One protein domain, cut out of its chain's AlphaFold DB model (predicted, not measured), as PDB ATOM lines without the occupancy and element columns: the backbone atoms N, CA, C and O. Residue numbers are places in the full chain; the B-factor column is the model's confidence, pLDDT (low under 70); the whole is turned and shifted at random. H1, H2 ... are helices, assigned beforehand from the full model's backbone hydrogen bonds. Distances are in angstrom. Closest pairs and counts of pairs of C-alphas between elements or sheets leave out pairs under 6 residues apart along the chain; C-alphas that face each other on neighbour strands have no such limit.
ATOM      1  N   LYS A  75      38.392  85.097  31.976       92.00
ATOM      2  CA  LYS A  75      39.022  85.323  30.670       92.00
ATOM      3  C   LYS A  75      40.547  85.384  30.785       92.00
ATOM      4  O   LYS A  75      41.231  84.681  30.053       92.00
ATOM      5  N   SER A  76      41.062  86.183  31.720       91.75
ATOM      6  CA  SER A  76      42.502  86.311  31.987       91.75
ATOM      7  C   SER A  76      43.142  84.965  32.340       91.75
ATOM      8  O   SER A  76      44.192  84.608  31.796       91.75
ATOM      9  N   LEU A  77      42.481  84.179  33.195       93.38
ATOM     10  CA  LEU A  77      42.946  82.846  33.566       93.38
ATOM     11  C   LEU A  77      42.989  81.909  32.351       93.38
ATOM     12  O   LEU A  77      44.017  81.285  32.098       93.38
ATOM     13  N   LYS A  78      41.911  81.853  31.557       91.69
ATOM     14  CA  LYS A  78      41.850  81.033  30.333       91.69
ATOM     15  C   LYS A  78      42.911  81.440  29.311       91.69
ATOM     16  O   LYS A  78      43.575  80.569  28.760       91.69
ATOM     17  N   ASP A  79      43.113  82.739  29.100       91.12
ATOM     18  CA  ASP A  79      44.148  83.256  28.198       91.12
ATOM     19  C   ASP A  79      45.557  82.872  28.672       91.12
ATOM     20  O   ASP A  79      46.427  82.576  27.850       91.12
ATOM     21  N   SER A  80      45.785  82.852  29.989       92.62
ATOM     22  CA  SER A  80      47.060  82.438  30.585       92.62
ATOM     23  C   SER A  80      47.298  80.938  30.414       92.62
ATOM     24  O   SER A  80      48.367  80.541  29.960       92.62
ATOM     25  N   LEU A  81      46.293  80.102  30.690       93.88
ATOM     26  CA  LEU A  81      46.374  78.654  30.463       93.88
ATOM     27  C   LEU A  81      46.596  78.327  28.981       93.88
ATOM     28  O   LEU A  81      47.443  77.500  28.645       93.88
ATOM     29  N   LEU A  82      45.892  79.023  28.085       94.19
ATOM     30  CA  LEU A  82      46.091  78.883  26.646       94.19
ATOM     31  C   LEU A  82      47.515  79.277  26.238       94.19
ATOM     32  O   LEU A  82      48.106  78.626  25.382       94.19
ATOM     33  N   LEU A  83      48.095  80.308  26.864       94.75
ATOM     34  CA  LEU A  83      49.476  80.710  26.600       94.75
ATOM     35  C   LEU A  83      50.461  79.616  27.011       94.75
ATOM     36  O   LEU A  83      51.381  79.351  26.246       94.75
ATOM     37  N   VAL A  84      50.249  78.959  28.156       94.56
ATOM     38  CA  VAL A  84      51.085  77.828  28.598       94.56
ATOM     39  C   VAL A  84      51.030  76.683  27.586       94.56
ATOM     40  O   VAL A  84      52.070  76.155  27.197       94.56
ATOM     41  N   LEU A  85      49.837  76.328  27.102       94.69
ATOM     42  CA  LEU A  85      49.685  75.275  26.093       94.69
ATOM     43  C   LEU A  85      50.366  75.647  24.772       94.69
ATOM     44  O   LEU A  85      51.109  74.843  24.209       94.69
ATOM     45  N   CYS A  86      50.153  76.874  24.292       94.88
ATOM     46  CA  CYS A  86      50.822  77.386  23.099       94.88
ATOM     47  C   CYS A  86      52.344  77.379  23.263       94.88
ATOM     48  O   CYS A  86      53.037  76.963  22.340       94.88
ATOM     49  N   TYR A  87      52.855  77.796  24.423       95.25
ATOM     50  CA  TYR A  87      54.281  77.773  24.741       95.25
ATOM     51  C   TYR A  87      54.849  76.360  24.641       95.25
ATOM     52  O   TYR A  87      55.799  76.131  23.899       95.25
ATOM     53  N   TYR A  88      54.220  75.396  25.313       94.88
ATOM     54  CA  TYR A  88      54.646  74.000  25.283       94.88
ATOM     55  C   TYR A  88      54.696  73.443  23.854       94.88
ATOM     56  O   TYR A  88      55.709  72.892  23.424       94.88
ATOM     57  N   TYR A  89      53.632  73.619  23.068       95.81
ATOM     58  CA  TYR A  89      53.629  73.083  21.708       95.81
ATOM     59  C   TYR A  89      54.586  73.819  20.768       95.81
ATOM     60  O   TYR A  89      55.183  73.189  19.892       95.81
ATOM     61  N   ARG A  90      54.745  75.132  20.936       94.38
ATOM     62  CA  ARG A  90      55.590  75.943  20.060       94.38
ATOM     63  C   ARG A  90      57.072  75.761  20.361       94.38
ATOM     64  O   ARG A  90      57.830  75.460  19.448       94.38
ATOM     65  N   GLU A  91      57.460  75.922  21.619       93.38
ATOM     66  CA  GLU A  91      58.864  75.967  22.038       93.38
ATOM     67  C   GLU A  91      59.396  74.578  22.410       93.38
ATOM     68  O   GLU A  91      60.546  74.268  22.121       93.38
ATOM     69  N   THR A  92      58.571  73.706  23.006       92.38
ATOM     70  CA  THR A  92      59.010  72.355  23.414       92.38
ATOM     71  C   THR A  92      58.779  71.304  22.330       92.38
ATOM     72  O   THR A  92      59.595  70.402  22.167       92.38
ATOM     73  N   LYS A  93      57.665  71.382  21.586       94.44
ATOM     74  CA  LYS A  93      57.340  70.419  20.512       94.44
ATOM     75  C   LYS A  93      57.654  70.919  19.102       94.44
ATOM     76  O   LYS A  93      57.557  70.131  18.168       94.44
ATOM     77  N   GLY A  94      58.020  72.192  18.938       94.31
ATOM     78  CA  GLY A  94      58.399  72.760  17.641       94.31
ATOM     79  C   GLY A  94      57.257  72.856  16.623       94.31
ATOM     80  O   GLY A  94      57.519  72.965  15.427       94.31
ATOM     81  N   LEU A  95      55.993  72.797  17.056       95.12
ATOM     82  CA  LEU A  95      54.850  72.776  16.139       95.12
ATOM     83  C   LEU A  95      54.609  74.134  15.467       95.12
ATOM     84  O   LEU A  95      54.883  75.203  16.029       95.12
ATOM     85  N   SER A  96      54.046  74.103  14.255       95.44
ATOM     86  CA  SER A  96      53.593  75.307  13.555       95.44
ATOM     87  C   SER A  96      52.347  75.900  14.224       95.44
ATOM     88  O   SER A  96      51.579  75.208  14.889       95.44
ATOM     89  N   TRP A  97      52.097  77.197  14.032       93.88
ATOM     90  CA  TRP A  97      50.889  77.830  14.574       93.88
ATOM     91  C   TRP A  97      49.588  77.236  14.025       93.88
ATOM     92  O   TRP A  97      48.566  77.279  14.711       93.88
ATOM     93  N   GLU A  98      49.611  76.702  12.807       93.38
ATOM     94  CA  GLU A  98      48.458  76.043  12.194       93.38
ATOM     95  C   GLU A  98      48.171  74.706  12.880       93.38
ATOM     96  O   GLU A  98      47.034  74.460  13.293       93.38
ATOM     97  N   ASP A  99      49.211  73.907  13.124       95.06
ATOM     98  CA  ASP A  99      49.097  72.632  13.838       95.06
ATOM     99  C   ASP A  99      48.658  72.832  15.288       95.06
ATOM    100  O   ASP A  99      47.816  72.087  15.791       95.06
ATOM    101  N   ILE A 100      49.160  73.874  15.959       94.62
ATOM    102  CA  ILE A 100      48.746  74.215  17.328       94.62
ATOM    103  C   ILE A 100      47.258  74.579  17.353       94.62
ATOM    104  O   ILE A 100      46.519  74.077  18.197       94.62
ATOM    105  N   LYS A 101      46.786  75.414  16.417       93.81
ATOM    106  CA  LYS A 101      45.357  75.765  16.321       93.81
ATOM    107  C   LYS A 101      44.487  74.537  16.076       93.81
ATOM    108  O   LYS A 101      43.430  74.417  16.694       93.81
ATOM    109  N   LYS A 102      44.933  73.626  15.209       93.88
ATOM    110  CA  LYS A 102      44.239  72.365  14.930       93.88
ATOM    111  C   LYS A 102      44.194  71.463  16.165       93.88
ATOM    112  O   LYS A 102      43.138  70.933  16.484       93.88
ATOM    113  N   THR A 103      45.311  71.348  16.879       93.31
ATOM    114  CA  THR A 103      45.447  70.515  18.085       93.31
ATOM    115  C   THR A 103      44.588  71.030  19.234       93.31
ATOM    116  O   THR A 103      43.921  70.253  19.907       93.31
ATOM    117  N   LEU A 104      44.582  72.346  19.458       91.81
ATOM    118  CA  LEU A 104      43.835  72.961  20.556       91.81
ATOM    119  C   LEU A 104      42.351  73.174  20.234       91.81
ATOM    120  O   LEU A 104      41.581  73.495  21.135       91.81
ATOM    121  N   GLY A 105      41.948  73.068  18.963       89.88
ATOM    122  CA  GLY A 105      40.569  73.314  18.531       89.88
ATOM    123  C   GLY A 105      40.069  74.737  18.811       89.88
ATOM    124  O   GLY A 105      38.865  74.984  18.789       89.88
ATOM    125  N   HIS A 106      40.969  75.685  19.090       83.00
ATOM    126  CA  HIS A 106      40.628  77.039  19.521       83.00
ATOM    127  C   HIS A 106      41.147  78.082  18.532       83.00
ATOM    128  O   HIS A 106      42.287  78.032  18.067       83.00
ATOM    129  N   LYS A 107      40.326  79.097  18.249       84.88
ATOM    130  CA  LYS A 107      40.745  80.256  17.452       84.88
ATOM    131  C   LYS A 107      41.489  81.247  18.342       84.88
ATOM    132  O   LYS A 107      40.926  81.756  19.304       84.88
ATOM    133  N   PHE A 108      42.744  81.532  18.028       88.19
ATOM    134  CA  PHE A 108      43.522  82.569  18.704       88.19
ATOM    135  C   PHE A 108      44.454  83.282  17.720       88.19
ATOM    136  O   PHE A 108      44.776  82.772  16.640       88.19
ATOM    137  N   SER A 109      44.885  84.489  18.092       92.06
ATOM    138  CA  SER A 109      45.835  85.268  17.298       92.06
ATOM    139  C   SER A 109      47.249  84.728  17.494       92.06
ATOM    140  O   SER A 109      47.865  84.948  18.535       92.06
ATOM    141  N   ALA A 110      47.775  84.044  16.476       91.00
ATOM    142  CA  ALA A 110      49.148  83.540  16.474       91.00
ATOM    143  C   ALA A 110      50.175  84.666  16.695       91.00
ATOM    144  O   ALA A 110      51.154  84.467  17.401       91.00
ATOM    145  N   ILE A 111      49.911  85.869  16.170       91.38
ATOM    146  CA  ILE A 111      50.775  87.044  16.355       91.38
ATOM    147  C   ILE A 111      50.804  87.458  17.831       91.38
ATOM    148  O   ILE A 111      51.874  87.611  18.415       91.38
ATOM    149  N   SER A 112      49.631  87.597  18.459       92.44
ATOM    150  CA  SER A 112      49.543  87.999  19.869       92.44
ATOM    151  C   SER A 112      50.223  86.986  20.789       92.44
ATOM    152  O   SER A 112      50.977  87.369  21.683       92.44
ATOM    153  N   PHE A 113      49.989  85.692  20.557       93.00
ATOM    154  CA  PHE A 113      50.603  84.631  21.351       93.00
ATOM    155  C   PHE A 113      52.098  84.493  21.070       93.00
ATOM    156  O   PHE A 113      52.851  84.302  22.015       93.00
ATOM    157  N   GLY A 114      52.548  84.694  19.829       92.56
ATOM    158  CA  GLY A 114      53.969  84.766  19.492       92.56
ATOM    159  C   GLY A 114      54.689  85.857  20.275       92.56
ATOM    160  O   GLY A 114      55.677  85.571  20.939       92.56
ATOM    161  N   LEU A 115      54.137  87.076  20.317       94.12
ATOM    162  CA  LEU A 115      54.702  88.167  21.122       94.12
ATOM    163  C   LEU A 115      54.746  87.829  22.620       94.12
ATOM    164  O   LEU A 115      55.726  88.139  23.299       94.12
ATOM    165  N   LYS A 116      53.694  87.198  23.156       94.75
ATOM    166  CA  LYS A 116      53.654  86.772  24.563       94.75
ATOM    167  C   LYS A 116      54.695  85.689  24.865       94.75
ATOM    168  O   LYS A 116      55.332  85.765  25.910       94.75
ATOM    169  N   ILE A 117      54.883  84.726  23.962       94.19
ATOM    170  CA  ILE A 117      55.904  83.677  24.084       94.19
ATOM    171  C   ILE A 117      57.304  84.286  24.031       94.19
ATOM    172  O   ILE A 117      58.115  83.967  24.894       94.19
ATOM    173  N   SER A 118      57.581  85.212  23.109       93.31
ATOM    174  CA  SER A 118      58.883  85.889  23.045       93.31
ATOM    175  C   SER A 118      59.222  86.598  24.357       93.31
ATOM    176  O   SER A 118      60.300  86.389  24.906       93.31
ATOM    177  N   ARG A 119      58.268  87.351  24.923       93.25
ATOM    178  CA  ARG A 119      58.437  87.998  26.239       93.25
ATOM    179  C   ARG A 119      58.637  86.988  27.369       93.25
ATOM    180  O   ARG A 119      59.353  87.266  28.326       93.25
ATOM    181  N   LEU A 120      57.976  85.833  27.301       92.12
ATOM    182  CA  LEU A 120      58.159  84.770  28.288       92.12
ATOM    183  C   LEU A 120      59.560  84.155  28.180       92.12
ATOM    184  O   LEU A 120      60.213  83.978  29.201       92.12
ATOM    185  N   ASN A 121      60.050  83.908  26.964       91.88
ATOM    186  CA  ASN A 121      61.406  83.421  26.714       91.88
ATOM    187  C   ASN A 121      62.478  84.397  27.217       91.88
ATOM    188  O   ASN A 121      63.481  83.961  27.778       91.88
ATOM    189  N   GLU A 122      62.264  85.705  27.060       93.62
ATOM    190  CA  GLU A 122      63.131  86.732  27.653       93.62
ATOM    191  C   GLU A 122      63.165  86.609  29.180       93.62
ATOM    192  O   GLU A 122      64.241  86.477  29.758       93.62
ATOM    193  N   LYS A 123      61.998  86.524  29.830       92.62
ATOM    194  CA  LYS A 123      61.922  86.347  31.288       92.62
ATOM    195  C   LYS A 123      62.593  85.066  31.775       92.62
ATOM    196  O   LYS A 123      63.293  85.102  32.781       92.62
ATOM    197  N   VAL A 124      62.387  83.945  31.084       89.00
ATOM    198  CA  VAL A 124      63.034  82.669  31.429       89.00
ATOM    199  C   VAL A 124      64.550  82.802  31.307       89.00
ATOM    200  O   VAL A 124      65.277  82.379  32.201       89.00
ATOM    201  N   ARG A 125      65.043  83.443  30.242       90.75
ATOM    202  CA  ARG A 125      66.477  83.703  30.061       90.75
ATOM    203  C   ARG A 125      67.043  84.567  31.186       90.75
ATOM    204  O   ARG A 125      68.132  84.273  31.670       90.75
ATOM    205  N   ASP A 126      66.328  85.606  31.598       92.50
ATOM    206  CA  ASP A 126      66.771  86.486  32.682       92.50
ATOM    207  C   ASP A 126      66.793  85.761  34.032       92.50
ATOM    208  O   ASP A 126      67.751  85.913  34.786       92.50
ATOM    209  N   GLN A 127      65.810  84.896  34.304       91.06
ATOM    210  CA  GLN A 127      65.823  84.040  35.495       91.06
ATOM    211  C   GLN A 127      66.992  83.053  35.489       91.06
ATOM    212  O   GLN A 127      67.656  82.897  36.508       91.06
ATOM    213  N   ILE A 128      67.292  82.423  34.348       89.12
ATOM    214  CA  ILE A 128      68.453  81.525  34.223       89.12
ATOM    215  C   ILE A 128      69.755  82.283  34.507       89.12
ATOM    216  O   ILE A 128      70.609  81.770  35.223       89.12
ATOM    217  N   LYS A 129      69.904  83.509  33.990       89.88
ATOM    218  CA  LYS A 129      71.079  84.343  34.280       89.88
ATOM    219  C   LYS A 129      71.206  84.659  35.766       89.88
ATOM    220  O   LYS A 129      72.303  84.545  36.293       89.88
ATOM    221  N   GLN A 130      70.109  85.038  36.424       90.12
ATOM    222  CA  GLN A 130      70.131  85.310  37.864       90.12
ATOM    223  C   GLN A 130      70.573  84.085  38.655       90.12
ATOM    224  O   GLN A 130      71.487  84.194  39.460       90.12
ATOM    225  N   ILE A 131      70.015  82.913  38.339       88.88
ATOM    226  CA  ILE A 131      70.415  81.656  38.976       88.88
ATOM    227  C   ILE A 131      71.923  81.421  38.803       88.88
ATOM    228  O   ILE A 131      72.602  81.145  39.782       88.88
ATOM    229  N   ILE A 132      72.466  81.569  37.589       88.75
ATOM    230  CA  ILE A 132      73.909  81.391  37.339       88.75
ATOM    231  C   ILE A 132      74.745  82.369  38.180       88.75
ATOM    232  O   ILE A 132      75.711  81.945  38.806       88.75
ATOM    233  N   CYS A 133      74.365  83.649  38.239       84.81
ATOM    234  CA  CYS A 133      75.074  84.640  39.052       84.81
ATOM    235  C   CYS A 133      75.037  84.312  40.553       84.81
ATOM    236  O   CYS A 133      76.047  84.482  41.232       84.81
ATOM    237  N   ASP A 134      73.905  83.822  41.061       87.12
ATOM    238  CA  ASP A 134      73.761  83.418  42.463       87.12
ATOM    239  C   ASP A 134      74.643  82.199  42.792       87.12
ATOM    240  O   ASP A 134      75.202  82.111  43.886       87.12
ATOM    241  N   PHE A 135      74.815  81.272  41.841       81.31
ATOM    242  CA  PHE A 135      75.744  80.145  41.980       81.31
ATOM    243  C   PHE A 135      77.212  80.601  41.974       81.31
ATOM    244  O   PHE A 135      77.964  80.220  42.864       81.31
ATOM    245  N   GLU A 136      77.618  81.461  41.034       80.94
ATOM    246  CA  GLU A 136      79.006  81.953  40.937       80.94
ATOM    247  C   GLU A 136      79.418  82.869  42.109       80.94
ATOM    248  O   GLU A 136      80.608  83.001  42.410       80.94
ATOM    249  N   GLY A 137      78.451  83.513  42.770       62.75
ATOM    250  CA  GLY A 137      78.669  84.316  43.976       62.75
ATOM    251  C   GLY A 137      78.862  83.488  45.252       62.75
ATOM    252  O   GLY A 137      79.600  83.920  46.132       62.75
ATOM    253  N   ASN A 138      78.254  82.299  45.330       58.22
ATOM    254  CA  ASN A 138      78.339  81.399  46.489       58.22
ATOM    255  C   ASN A 138      79.626  80.555  46.539       58.22
ATOM    256  O   ASN A 138      79.939  80.011  47.590       58.22
ATOM    257  N   ASP A 139      80.395  80.466  45.450       54.66
ATOM    258  CA  ASP A 139      81.693  79.766  45.423       54.66
ATOM    259  C   ASP A 139      82.864  80.631  45.958       54.66
ATOM    260  O   ASP A 139      84.032  80.253  45.837       54.66
ATOM    261  N   ARG A 140      82.585  81.826  46.511       50.88
ATOM    262  CA  ARG A 140      83.595  82.785  47.012       50.88
ATOM    263  C   ARG A 140      83.543  83.058  48.524       50.88
ATOM    264  O   ARG A 140      84.239  83.972  48.972       50.88
TER     265      ARG A 140
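What this domain is: This is residues 75 to 140 of the 141 residues of an uncharacterized protein of Candidatus Lokiarchaeota archaeon (UniProt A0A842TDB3). One long helix, H3, makes the longest axis; its early part lies in a small compact head with H1 and H2, and residues 122 to 140, of which 122 to 138 belong to H3, stick out as a free arm. In the head, H1 crosses H3 near residues 113 to 117, and the short H2 packs on residues 86 to 90 of H1. The printed part has 66 residues, with three named helices in the order H1, H2, H3 and no named strand: all helix. The whole is loose, with a radius of gyration of the C-alphas of 15.5 A, and spans 52 by 26 by 16 A.

How they stand to each other: H3, residues 110 to 138, touches H1, residues 75 to 92, with residues 113 to 117 alone, and H1 touches H3 with residues 83 to 87 alone. The closest C-alphas of the two, those of Tyr 87 and Ile 117, are 6.2 A apart. Their lines are only just about perpendicular, at 73 degrees. H1 touches H2, residues 97 to 104, with residues 86 to 90 alone; the closest C-alphas, those of Tyr 89 and Ile 100, are 6.7 A apart. H1 and H2 run opposite ways at a steep tilt of 60 degrees. H2 and H3 are close but not clearly touching, the closest C-alphas being those of Trp 97 and Ala 110, 6.3 A apart, and they are about perpendicular at 90 degrees. In H1, H2 and H3 every O i to N i+4 pair is within hydrogen-bond range.

Where its parts are: H3 measures 41.9 A from C-alpha 110 at (49.148, 83.540, 16.474) to C-alpha 138 at (78.339, 81.399, 46.489). H1 measures 24.9 A and begins with C-alpha 75 at (39.022, 85.323, 30.670). H2 measures 10.5 A.

The domain as a whole: The two C-alphas farthest apart, those of Gly 105 and Arg 140, are 52.5 A apart. The printed part has no cut, and the links H1 to H2 and H2 to H3 are tight. The mean pLDDT of the printed part is 89.8; residues 137 to 140 are under 70.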